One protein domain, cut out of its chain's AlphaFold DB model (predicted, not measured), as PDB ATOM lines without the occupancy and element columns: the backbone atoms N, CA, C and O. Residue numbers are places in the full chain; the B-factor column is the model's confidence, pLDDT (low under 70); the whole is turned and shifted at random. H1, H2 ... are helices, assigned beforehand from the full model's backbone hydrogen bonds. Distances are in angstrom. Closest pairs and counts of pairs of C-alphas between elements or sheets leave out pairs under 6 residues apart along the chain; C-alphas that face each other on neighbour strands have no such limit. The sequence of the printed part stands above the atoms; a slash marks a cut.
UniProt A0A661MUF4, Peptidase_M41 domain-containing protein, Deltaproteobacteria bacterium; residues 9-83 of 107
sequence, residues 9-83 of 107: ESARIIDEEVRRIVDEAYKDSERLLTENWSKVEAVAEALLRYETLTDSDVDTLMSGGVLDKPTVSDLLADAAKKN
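AT A GLANCE: This is residues 9 to 83 of the 107 residues of the protein "Peptidase_M41 domain-containing protein" of Deltaproteobacteria bacterium (UniProt A0A661MUF4). A long straight helix, H1, sticks out as a free arm and makes an L-shaped corner with H2, which begins a small body. In that body H3 packs on one part of H2 at a steep tilt, and H4 carries on beyond the far end of H2 in nearly the same direction, its residues 76 to 82 sticking out at the other end of the model. The printed part has 75 residues with four named helices, H1, H2, H3 and H4 in that order along the chain, and no named strand; the class is all helix. The whole is extended, with a radius of gyration of the C-alphas of 20.4 A and spans of 71 by 28 by 17 A, the arm H1 making much of the length.

IN THESE COORDINATES: Find C-alpha 9 at (-20.894, 34.158, -34.699); from there H1, residues 9 to 35, runs 38.9 A to C-alpha 35 at (-43.297, 48.932, -6.604). Look next at residues 37 to 50, which form H2, 19.8 A from first to last C-alpha. H3 is residues 55 to 62 and is 10.5 A long. H4 is residues 72 to 82, 15.5 A long, and its last C-alpha, 82, is at (-42.341, 24.953, 31.686).

HOW THE PARTS SIT: Start at H1, which touches no helix. It is close to H2 but not clearly touching: the closest C-alphas, of Leu 33 and Val 40, are 7.0 A apart, and the two lines are about perpendicular at 75 degrees. Go on to H2, where residues 39 to 43 alone touch H3; the closest C-alphas, of Lys 39 and Met 62, are 6.0 A apart. H2 and H3 run opposite ways at a steep tilt of 46 degrees. At residues 49 to 50 alone, H2 only just touches H4, with 3 pairs of C-alphas within 8 A, and the two touch only at their ends. Their closest C-alphas, of Tyr 50 and Val 72, are 5.6 A apart, and they run the same way at a shallow tilt of 10 degrees. H1 is apart from H3 and from H4, and H3 is apart from H4. In H1, H2, H3 and H4 every O i to N i+4 pair is within hydrogen-bond range.

THE WHOLE: Compare C-alphas 9 and 81, of Glu and Lys: they are the two farthest apart, at 70.6 A. Residues 9 to 35 and 76 to 83 stand free; the body without them has 40 residues, spans 31 by 16 by 14 A and has a radius of gyration of 9.7 A. The printed part has no cut. The links H1 to H2 and H2 to H3 are tight, and the nine residues from H3 to H4 make a short link. Read the B-factor column for the pLDDT: its mean over the printed part is 93.0, over H4 it is 84, and no printed residue is under 70.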
ATOM      1  N   GLU A   9     -19.866  33.126 -34.562       90.81
ATOM      2  CA  GLU A   9     -20.894  34.158 -34.699       90.81
ATOM      3  C   GLU A   9     -22.207  33.753 -34.017       90.81
ATOM      4  O   GLU A   9     -22.755  34.523 -33.232       90.81
ATOM      5  N   SER A  10     -22.674  32.523 -34.249       91.00
ATOM      6  CA  SER A  10     -23.878  31.998 -33.592       91.00
ATOM      7  C   SER A  10     -23.697  31.916 -32.077       91.00
ATOM      8  O   SER A  10     -24.605  32.273 -31.332       91.00
ATOM      9  N   ALA A  11     -22.522  31.484 -31.611       91.50
ATOM     10  CA  ALA A  11     -22.198  31.427 -30.189       91.50
ATOM     11  C   ALA A  11     -22.233  32.823 -29.544       91.50
ATOM     12  O   ALA A  11     -22.847  32.992 -28.493       91.50
ATOM     13  N   ARG A  12     -21.664  33.837 -30.211       93.56
ATOM     14  CA  ARG A  12     -21.710  35.229 -29.740       93.56
ATOM     15  C   ARG A  12     -23.142  35.746 -29.616       93.56
ATOM     16  O   ARG A  12     -23.481  36.321 -28.588       93.56
ATOM     17  N   ILE A  13     -23.976  35.510 -30.630       96.50
ATOM     18  CA  ILE A  13     -25.386  35.931 -30.619       96.50
ATOM     19  C   ILE A  13     -26.141  35.260 -29.466       96.50
ATOM     20  O   ILE A  13     -26.917  35.913 -28.774       96.50
ATOM     21  N   ILE A  14     -25.898  33.967 -29.223       94.25
ATOM     22  CA  ILE A  14     -26.513  33.245 -28.100       94.25
ATOM     23  C   ILE A  14     -26.127  33.891 -26.766       94.25
ATOM     24  O   ILE A  14     -27.007  34.144 -25.946       94.25
ATOM     25  N   ASP A  15     -24.845  34.171 -26.545       95.19
ATOM     26  CA  ASP A  15     -24.378  34.762 -25.288       95.19
ATOM     27  C   ASP A  15     -24.935  36.180 -25.071       95.19
ATOM     28  O   ASP A  15     -25.294  36.543 -23.948       95.19
ATOM     29  N   GLU A  16     -25.043  36.973 -26.141       97.31
ATOM     30  CA  GLU A  16     -25.668  38.300 -26.110       97.31
ATOM     31  C   GLU A  16     -27.148  38.217 -25.721       97.31
ATOM     32  O   GLU A  16     -27.587  38.946 -24.828       97.31
ATOM     33  N   GLU A  17     -27.901  37.286 -26.307       97.88
ATOM     34  CA  GLU A  17     -29.319  37.101 -25.991       97.88
ATOM     35  C   GLU A  17     -29.541  36.552 -24.581       97.88
ATOM     36  O   GLU A  17     -30.453  36.997 -23.882       97.88
ATOM     37  N   VAL A  18     -28.688  35.636 -24.117       97.88
ATOM     38  CA  VAL A  18     -28.735  35.152 -22.729       97.88
ATOM     39  C   VAL A  18     -28.521  36.310 -21.761       97.88
ATOM     40  O   VAL A  18     -29.296  36.459 -20.816       97.88
ATOM     41  N   ARG A  19     -27.517  37.163 -22.004       98.06
ATOM     42  CA  ARG A  19     -27.284  38.352 -21.174       98.06
ATOM     43  C   ARG A  19     -28.492  39.283 -21.194       98.06
ATOM     44  O   ARG A  19     -28.952  39.682 -20.129       98.06
ATOM     45  N   ARG A  20     -29.030  39.582 -22.378       98.44
ATOM     46  CA  ARG A  20     -30.196  40.458 -22.538       98.44
ATOM     47  C   ARG A  20     -31.392  39.960 -21.723       98.44
ATOM     48  O   ARG A  20     -31.981  40.741 -20.983       98.44
ATOM     49  N   ILE A  21     -31.711  38.668 -21.810       98.56
ATOM     50  CA  ILE A  21     -32.831  38.056 -21.077       98.56
ATOM     51  C   ILE A  21     -32.619  38.145 -19.563       98.56
ATOM     52  O   ILE A  21     -33.549  38.482 -18.832       98.56
ATOM     53  N   VAL A  22     -31.408  37.853 -19.082       98.50
ATOM     54  CA  VAL A  22     -31.093  37.919 -17.647       98.50
ATOM     55  C   VAL A  22     -31.192  39.355 -17.131       98.50
ATOM     56  O   VAL A  22     -31.796  39.581 -16.084       98.50
ATOM     57  N   ASP A  23     -30.659  40.324 -17.874       98.50
ATOM     58  CA  ASP A  23     -30.698  41.738 -17.494       98.50
ATOM     59  C   ASP A  23     -32.132  42.291 -17.483       98.50
ATOM     60  O   ASP A  23     -32.491  43.070 -16.598       98.50
ATOM     61  N   GLU A  24     -32.965  41.894 -18.449       98.56
ATOM     62  CA  GLU A  24     -34.391  42.241 -18.485       98.56
ATOM     63  C   GLU A  24     -35.135  41.643 -17.286       98.56
ATOM     64  O   GLU A  24     -35.792  42.378 -16.548       98.56
ATOM     65  N   ALA A  25     -34.961  40.345 -17.023       98.50
ATOM     66  CA  ALA A  25     -35.600  39.669 -15.895       98.50
ATOM     67  C   ALA A  25     -35.173  40.256 -14.538       98.50
ATOM     68  O   ALA A  25     -35.998  40.383 -13.629       98.50
ATOM     69  N   TYR A  26     -33.901  40.641 -14.397       98.56
ATOM     70  CA  TYR A  26     -33.398  41.310 -13.200       98.56
ATOM     71  C   TYR A  26     -34.083  42.662 -12.986       98.56
ATOM     72  O   TYR A  26     -34.627  42.904 -11.909       98.56
ATOM     73  N   LYS A  27     -34.114  43.517 -14.016       98.56
ATOM     74  CA  LYS A  27     -34.761  44.838 -13.946       98.56
ATOM     75  C   LYS A  27     -36.251  44.728 -13.655       98.56
ATOM     76  O   LYS A  27     -36.777  45.504 -12.863       98.56
ATOM     77  N   ASP A  28     -36.932  43.762 -14.264       98.56
ATOM     78  CA  ASP A  28     -38.346  43.517 -13.987       98.56
ATOM     79  C   ASP A  28     -38.579  43.062 -12.548       98.56
ATOM     80  O   ASP A  28     -39.501  43.547 -11.893       98.56
ATOM     81  N   SER A  29     -37.721  42.184 -12.029       98.38
ATOM     82  CA  SER A  29     -37.785  41.737 -10.634       98.38
ATOM     83  C   SER A  29     -37.537  42.893  -9.663       98.38
ATOM     84  O   SER A  29     -38.309  43.084  -8.724       98.38
ATOM     85  N   GLU A  30     -36.504  43.703  -9.905       98.38
ATOM     86  CA  GLU A  30     -36.186  44.893  -9.107       98.38
ATOM     87  C   GLU A  30     -37.348  45.893  -9.107       98.38
ATOM     88  O   GLU A  30     -37.761  46.373  -8.047       98.38
ATOM     89  N   ARG A  31     -37.930  46.158 -10.280       98.50
ATOM     90  CA  ARG A  31     -39.102  47.022 -10.423       98.50
ATOM     91  C   ARG A  31     -40.295  46.480  -9.635       98.50
ATOM     92  O   ARG A  31     -40.878  47.228  -8.857       98.50
ATOM     93  N   LEU A  32     -40.629  45.196  -9.780       98.25
ATOM     94  CA  LEU A  32     -41.745  44.569  -9.061       98.25
ATOM     95  C   LEU A  32     -41.572  44.642  -7.540       98.25
ATOM     96  O   LEU A  32     -42.529  44.968  -6.835       98.25
ATOM     97  N   LEU A  33     -40.363  44.369  -7.038       97.69
ATOM     98  CA  LEU A  33     -40.044  44.462  -5.612       97.69
ATOM     99  C   LEU A  33     -40.145  45.904  -5.106       97.69
ATOM    100  O   LEU A  33     -40.725  46.140  -4.049       97.69
ATOM    101  N   THR A  34     -39.633  46.866  -5.874       97.62
ATOM    102  CA  THR A  34     -39.654  48.289  -5.506       97.62
ATOM    103  C   THR A  34     -41.077  48.852  -5.506       97.62
ATOM    104  O   THR A  34     -41.476  49.529  -4.562       97.62
ATOM    105  N   GLU A  35     -41.883  48.531  -6.521       98.12
ATOM    106  CA  GLU A  35     -43.297  48.932  -6.604       98.12
ATOM    107  C   GLU A  35     -44.140  48.344  -5.459       98.12
ATOM    108  O   GLU A  35     -45.135  48.941  -5.050       98.12
ATOM    109  N   ASN A  36     -43.741  47.188  -4.916       96.75
ATOM    110  CA  ASN A  36     -44.440  46.482  -3.838       96.75
ATOM    111  C   ASN A  36     -43.654  46.487  -2.517       96.75
ATOM    112  O   ASN A  36     -43.831  45.581  -1.698       96.75
ATOM    113  N   TRP A  37     -42.810  47.496  -2.283       97.00
ATOM    114  CA  TRP A  37     -41.884  47.513  -1.145       97.00
ATOM    115  C   TRP A  37     -42.567  47.319   0.218       97.00
ATOM    116  O   TRP A  37     -42.045  46.614   1.075       97.00
ATOM    117  N   SER A  38     -43.780  47.849   0.396       95.12
ATOM    118  CA  SER A  38     -44.561  47.657   1.627       95.12
ATOM    119  C   SER A  38     -44.879  46.188   1.926       95.12
ATOM    120  O   SER A  38     -44.885  45.777   3.083       95.12
ATOM    121  N   LYS A  39     -45.110  45.364   0.895       95.56
ATOM    122  CA  LYS A  39     -45.325  43.918   1.058       95.56
ATOM    123  C   LYS A  39     -44.021  43.200   1.390       95.56
ATOM    124  O   LYS A  39     -44.026  42.284   2.206       95.56
ATOM    125  N   VAL A  40     -42.909  43.626   0.783       96.19
ATOM    126  CA  VAL A  40     -41.570  43.099   1.094       96.19
ATOM    127  C   VAL A  40     -41.244  43.345   2.568       96.19
ATOM    128  O   VAL A  40     -40.846  42.417   3.270       96.19
ATOM    129  N   GLU A  41     -41.481  44.565   3.051       96.69
ATOM    130  CA  GLU A  41     -41.301  44.940   4.455       96.69
ATOM    131  C   GLU A  41     -42.209  44.121   5.382       96.69
ATOM    132  O   GLU A  41     -41.722  43.547   6.354       96.69
ATOM    133  N   ALA A  42     -43.491  43.953   5.039       95.75
ATOM    134  CA  ALA A  42     -44.419  43.137   5.824       95.75
ATOM    135  C   ALA A  42     -43.954  41.675   5.970       95.75
ATOM    136  O   ALA A  42     -44.019  41.105   7.062       95.75
ATOM    137  N   VAL A  43     -43.453  41.065   4.890       95.44
ATOM    138  CA  VAL A  43     -42.905  39.699   4.925       95.44
ATOM    139  C   VAL A  43     -41.620  39.638   5.752       95.44
ATOM    140  O   VAL A  43     -41.461  38.718   6.555       95.44
ATOM    141  N   ALA A  44     -40.725  40.617   5.608       96.19
ATOM    142  CA  ALA A  44     -39.486  40.684   6.380       96.19
ATOM    143  C   ALA A  44     -39.757  40.834   7.887       96.19
ATOM    144  O   ALA A  44     -39.200  40.088   8.693       96.19
ATOM    145  N   GLU A  45     -40.660  41.736   8.278       95.38
ATOM    146  CA  GLU A  45     -41.076  41.893   9.673       95.38
ATOM    147  C   GLU A  45     -41.721  40.623  10.229       95.38
ATOM    148  O   GLU A  45     -41.445  40.225  11.363       95.38
ATOM    149  N   ALA A  46     -42.574  39.967   9.443       94.94
ATOM    150  CA  ALA A  46     -43.208  38.726   9.856       94.94
ATOM    151  C   ALA A  46     -42.174  37.609  10.070       94.94
ATOM    152  O   ALA A  46     -42.245  36.905  11.077       94.94
ATOM    153  N   LEU A  47     -41.175  37.479   9.193       94.94
ATOM    154  CA  LEU A  47     -40.070  36.532   9.381       94.94
ATOM    155  C   LEU A  47     -39.249  36.843  10.637       94.94
ATOM    156  O   LEU A  47     -38.851  35.918  11.334       94.94
ATOM    157  N   LEU A  48     -39.051  38.114  10.992       94.44
ATOM    158  CA  LEU A  48     -38.386  38.468  12.252       94.44
ATOM    159  C   LEU A  48     -39.200  38.055  13.487       94.44
ATOM    160  O   LEU A  48     -38.622  37.649  14.493       94.44
ATOM    161  N   ARG A  49     -40.534  38.148  13.431       92.69
ATOM    162  CA  ARG A  49     -41.414  37.790  14.561       92.69
ATOM    163  C   ARG A  49     -41.641  36.289  14.698       92.69
ATOM    164  O   ARG A  49     -41.845  35.806  15.815       92.69
ATOM    165  N   TYR A  50     -41.654  35.575  13.576       92.81
ATOM    166  CA  TYR A  50     -42.143  34.199  13.493       92.81
ATOM    167  C   TYR A  50     -41.133  33.180  12.956       92.81
ATOM    168  O   TYR A  50     -41.439  31.991  12.986       92.81
ATOM    169  N   GLU A  51     -39.970  33.623  12.468       91.69
ATOM    170  CA  GLU A  51     -38.858  32.842  11.891       91.69
ATOM    171  C   GLU A  51     -39.181  32.086  10.593       91.69
ATOM    172  O   GLU A  51     -38.425  32.145   9.628       91.69
ATOM    173  N   THR A  52     -40.318  31.396  10.535       93.19
ATOM    174  CA  THR A  52     -40.797  30.648   9.371       93.19
ATOM    175  C   THR A  52     -42.214  31.080   9.010       93.19
ATOM    176  O   THR A  52     -43.072  31.272   9.879       93.19
ATOM    177  N   LEU A  53     -42.477  31.208   7.712       95.06
ATOM    178  CA  LEU A  53     -43.803  31.470   7.155       95.06
ATOM    179  C   LEU A  53     -44.222  30.297   6.269       95.06
ATOM    180  O   LEU A  53     -43.404  29.755   5.525       95.06
ATOM    181  N   THR A  54     -45.488  29.905   6.357       95.56
ATOM    182  CA  THR A  54     -46.098  28.978   5.397       95.56
ATOM    183  C   THR A  54     -46.622  29.740   4.179       95.56
ATOM    184  O   THR A  54     -46.726  30.963   4.189       95.56
ATOM    185  N   ASP A  55     -47.000  29.009   3.132       94.88
ATOM    186  CA  ASP A  55     -47.652  29.568   1.940       94.88
ATOM    187  C   ASP A  55     -48.887  30.427   2.292       94.88
ATOM    188  O   ASP A  55     -48.974  31.591   1.908       94.88
ATOM    189  N   SER A  56     -49.770  29.915   3.160       94.94
ATOM    190  CA  SER A  56     -50.961  30.643   3.619       94.94
ATOM    191  C   SER A  56     -50.640  31.912   4.416       94.94
ATOM    192  O   SER A  56     -51.398  32.885   4.370       94.94
ATOM    193  N   ASP A  57     -49.532  31.909   5.167       94.38
ATOM    194  CA  ASP A  57     -49.083  33.091   5.903       94.38
ATOM    195  C   ASP A  57     -48.653  34.189   4.923       94.38
ATOM    196  O   ASP A  57     -49.029  35.354   5.076       94.38
ATOM    197  N   VAL A  58     -47.890  33.815   3.893       94.56
ATOM    198  CA  VAL A  58     -47.435  34.743   2.854       94.56
ATOM    199  C   VAL A  58     -48.629  35.315   2.094       94.56
ATOM    200  O   VAL A  58     -48.710  36.533   1.963       94.56
ATOM    201  N   ASP A  59     -49.597  34.496   1.683       95.44
ATOM    202  CA  ASP A  59     -50.822  34.967   1.015       95.44
ATOM    203  C   ASP A  59     -51.617  35.967   1.866       95.44
ATOM    204  O   ASP A  59     -52.115  36.987   1.367       95.44
ATOM    205  N   THR A  60     -51.698  35.709   3.173       95.00
ATOM    206  CA  THR A  60     -52.351  36.611   4.128       95.00
ATOM    207  C   THR A  60     -51.632  37.958   4.172       95.00
ATOM    208  O   THR A  60     -52.280  39.000   4.058       95.00
ATOM    209  N   LEU A  61     -50.299  37.961   4.264       94.44
ATOM    210  CA  LEU A  61     -49.488  39.184   4.257       94.44
ATOM    211  C   LEU A  61     -49.582  39.933   2.921       94.44
ATOM    212  O   LEU A  61     -49.729  41.155   2.908       94.44
ATOM    213  N   MET A  62     -49.568  39.217   1.795       93.19
ATOM    214  CA  MET A  62     -49.700  39.800   0.454       93.19
ATOM    215  C   MET A  62     -51.054  40.491   0.250       93.19
ATOM    216  O   MET A  62     -51.138  41.465  -0.506       93.19
ATOM    217  N   SER A  63     -52.088  40.022   0.953       93.81
ATOM    218  CA  SER A  63     -53.438  40.600   0.974       93.81
ATOM    219  C   SER A  63     -53.606  41.737   1.996       93.81
ATOM    220  O   SER A  63     -54.689  42.313   2.090       93.81
ATOM    221  N   GLY A  64     -52.562  42.073   2.764       90.56
ATOM    222  CA  GLY A  64     -52.605  43.086   3.826       90.56
ATOM    223  C   GLY A  64     -53.241  42.606   5.137       90.56
ATOM    224  O   GLY A  64     -53.643  43.428   5.960       90.56
ATOM    225  N   GLY A  65     -53.372  41.292   5.321       90.00
ATOM    226  CA  GLY A  65     -53.859  40.674   6.552       90.00
ATOM    227  C   GLY A  65     -52.796  40.599   7.652       90.00
ATOM    228  O   GLY A  65     -51.632  40.947   7.461       90.00
ATOM    229  N   VAL A  66     -53.209  40.114   8.824       88.19
ATOM    230  CA  VAL A  66     -52.353  39.950  10.009       88.19
ATOM    231  C   VAL A  66     -52.289  38.470  10.378       88.19
ATOM    232  O   VAL A  66     -53.303  37.777  10.324       88.19
ATOM    233  N   LEU A  67     -51.101  37.990  10.752       90.62
ATOM    234  CA  LEU A  67     -50.902  36.610  11.194       90.62
ATOM    235  C   LEU A  67     -51.292  36.448  12.664       90.62
ATOM    236  O   LEU A  67     -50.805  37.195  13.512       90.62
ATOM    237  N   ASP A  68     -52.117  35.440  12.948       85.31
ATOM    238  CA  ASP A  68     -52.536  35.047  14.297       85.31
ATOM    239  C   ASP A  68     -51.813  33.759  14.714       85.31
ATOM    240  O   ASP A  68     -52.347  32.651  14.648       85.31
ATOM    241  N   LYS A  69     -50.529  33.893  15.054       86.38
ATOM    242  CA  LYS A  69     -49.707  32.791  15.563       86.38
ATOM    243  C   LYS A  69     -48.778  33.295  16.668       86.38
ATOM    244  O   LYS A  69     -48.435  34.476  16.662       86.38
ATOM    245  N   PRO A  70     -48.380  32.444  17.631       85.38
ATOM    246  CA  PRO A  70     -47.480  32.861  18.699       85.38
ATOM    247  C   PRO A  70     -46.132  33.296  18.121       85.38
ATOM    248  O   PRO A  70     -45.587  32.647  17.223       85.38
ATOM    249  N   THR A  71     -45.596  34.401  18.633       90.06
ATOM    250  CA  THR A  71     -44.275  34.885  18.227       90.06
ATOM    251  C   THR A  71     -43.178  34.014  18.825       90.06
ATOM    252  O   THR A  71     -43.386  33.293  19.804       90.06
ATOM    253  N   VAL A  72     -41.966  34.123  18.284       83.94
ATOM    254  CA  VAL A  72     -40.786  33.461  18.864       83.94
ATOM    255  C   VAL A  72     -40.606  33.854  20.336       83.94
ATOM    256  O   VAL A  72     -40.322  32.999  21.175       83.94
ATOM    257  N   SER A  73     -40.832  35.125  20.682       85.88
ATOM    258  CA  SER A  73     -40.765  35.600  22.068       85.88
ATOM    259  C   SER A  73     -41.787  34.915  22.978       85.88
ATOM    260  O   SER A  73     -41.442  34.550  24.103       85.88
ATOM    261  N   ASP A  74     -43.008  34.681  22.492       88.19
ATOM    262  CA  ASP A  74     -44.053  33.984  23.252       88.19
ATOM    263  C   ASP A  74     -43.683  32.516  23.487       88.19
ATOM    264  O   ASP A  74     -43.791  32.009  24.606       88.19
ATOM    265  N   LEU A  75     -43.170  31.844  22.452       86.62
ATOM    266  CA  LEU A  75     -42.728  30.451  22.543       86.62
ATOM    267  C   LEU A  75     -41.562  30.285  23.528       86.62
ATOM    268  O   LEU A  75     -41.552  29.339  24.321       86.62
ATOM    269  N   LEU A  76     -40.604  31.216  23.521       86.44
ATOM    270  CA  LEU A  76     -39.490  31.238  24.472       86.44
ATOM    271  C   LEU A  76     -39.974  31.486  25.906       86.44
ATOM    272  O   LEU A  76     -39.525  30.808  26.834       86.44
ATOM    273  N   ALA A  77     -40.913  32.416  26.098       87.25
ATOM    274  CA  ALA A  77     -41.494  32.692  27.408       87.25
ATOM    275  C   ALA A  77     -42.245  31.473  27.967       87.25
ATOM    276  O   ALA A  77     -42.114  31.148  29.148       87.25
ATOM    277  N   ASP A  78     -42.999  30.759  27.133       84.75
ATOM    278  CA  ASP A  78     -43.710  29.549  27.548       84.75
ATOM    279  C   ASP A  78     -42.772  28.367  27.814       84.75
ATOM    280  O   ASP A  78     -43.018  27.583  28.736       84.75
ATOM    281  N   ALA A  79     -41.669  28.248  27.072       82.31
ATOM    282  CA  ALA A  79     -40.623  27.269  27.359       82.31
ATOM    283  C   ALA A  79     -39.954  27.533  28.721       82.31
ATOM    284  O   ALA A  79     -39.796  26.601  29.513       82.31
ATOM    285  N   ALA A  80     -39.643  28.795  29.034       81.56
ATOM    286  CA  ALA A  80     -39.062  29.193  30.320       81.56
ATOM    287  C   ALA A  80     -40.010  28.944  31.509       81.56
ATOM    288  O   ALA A  80     -39.562  28.553  32.584       81.56
ATOM    289  N   LYS A  81     -41.328  29.107  31.323       80.25
ATOM    290  CA  LYS A  81     -42.327  28.759  32.354       80.25
ATOM    291  C   LYS A  81     -42.410  27.252  32.612       80.25
ATOM    292  O   LYS A  81     -42.669  26.847  33.740       80.25
ATOM    293  N   LYS A  82     -42.238  26.421  31.577       77.19
ATOM    294  CA  LYS A  82     -42.341  24.953  31.686       77.19
ATOM    295  C   LYS A  82     -41.109  24.311  32.329       77.19
ATOM    296  O   LYS A  82     -41.261  23.283  32.978       77.19
ATOM    297  N   ASN A  83     -39.931  24.918  32.182       70.81
ATOM    298  CA  ASN A  83     -38.681  24.488  32.810       70.81
ATOM    299  C   ASN A  83     -38.038  25.682  33.532       70.81
ATOM    300  O   ASN A  83     -37.201  26.363  32.932       70.81
TER     301      ASN A  83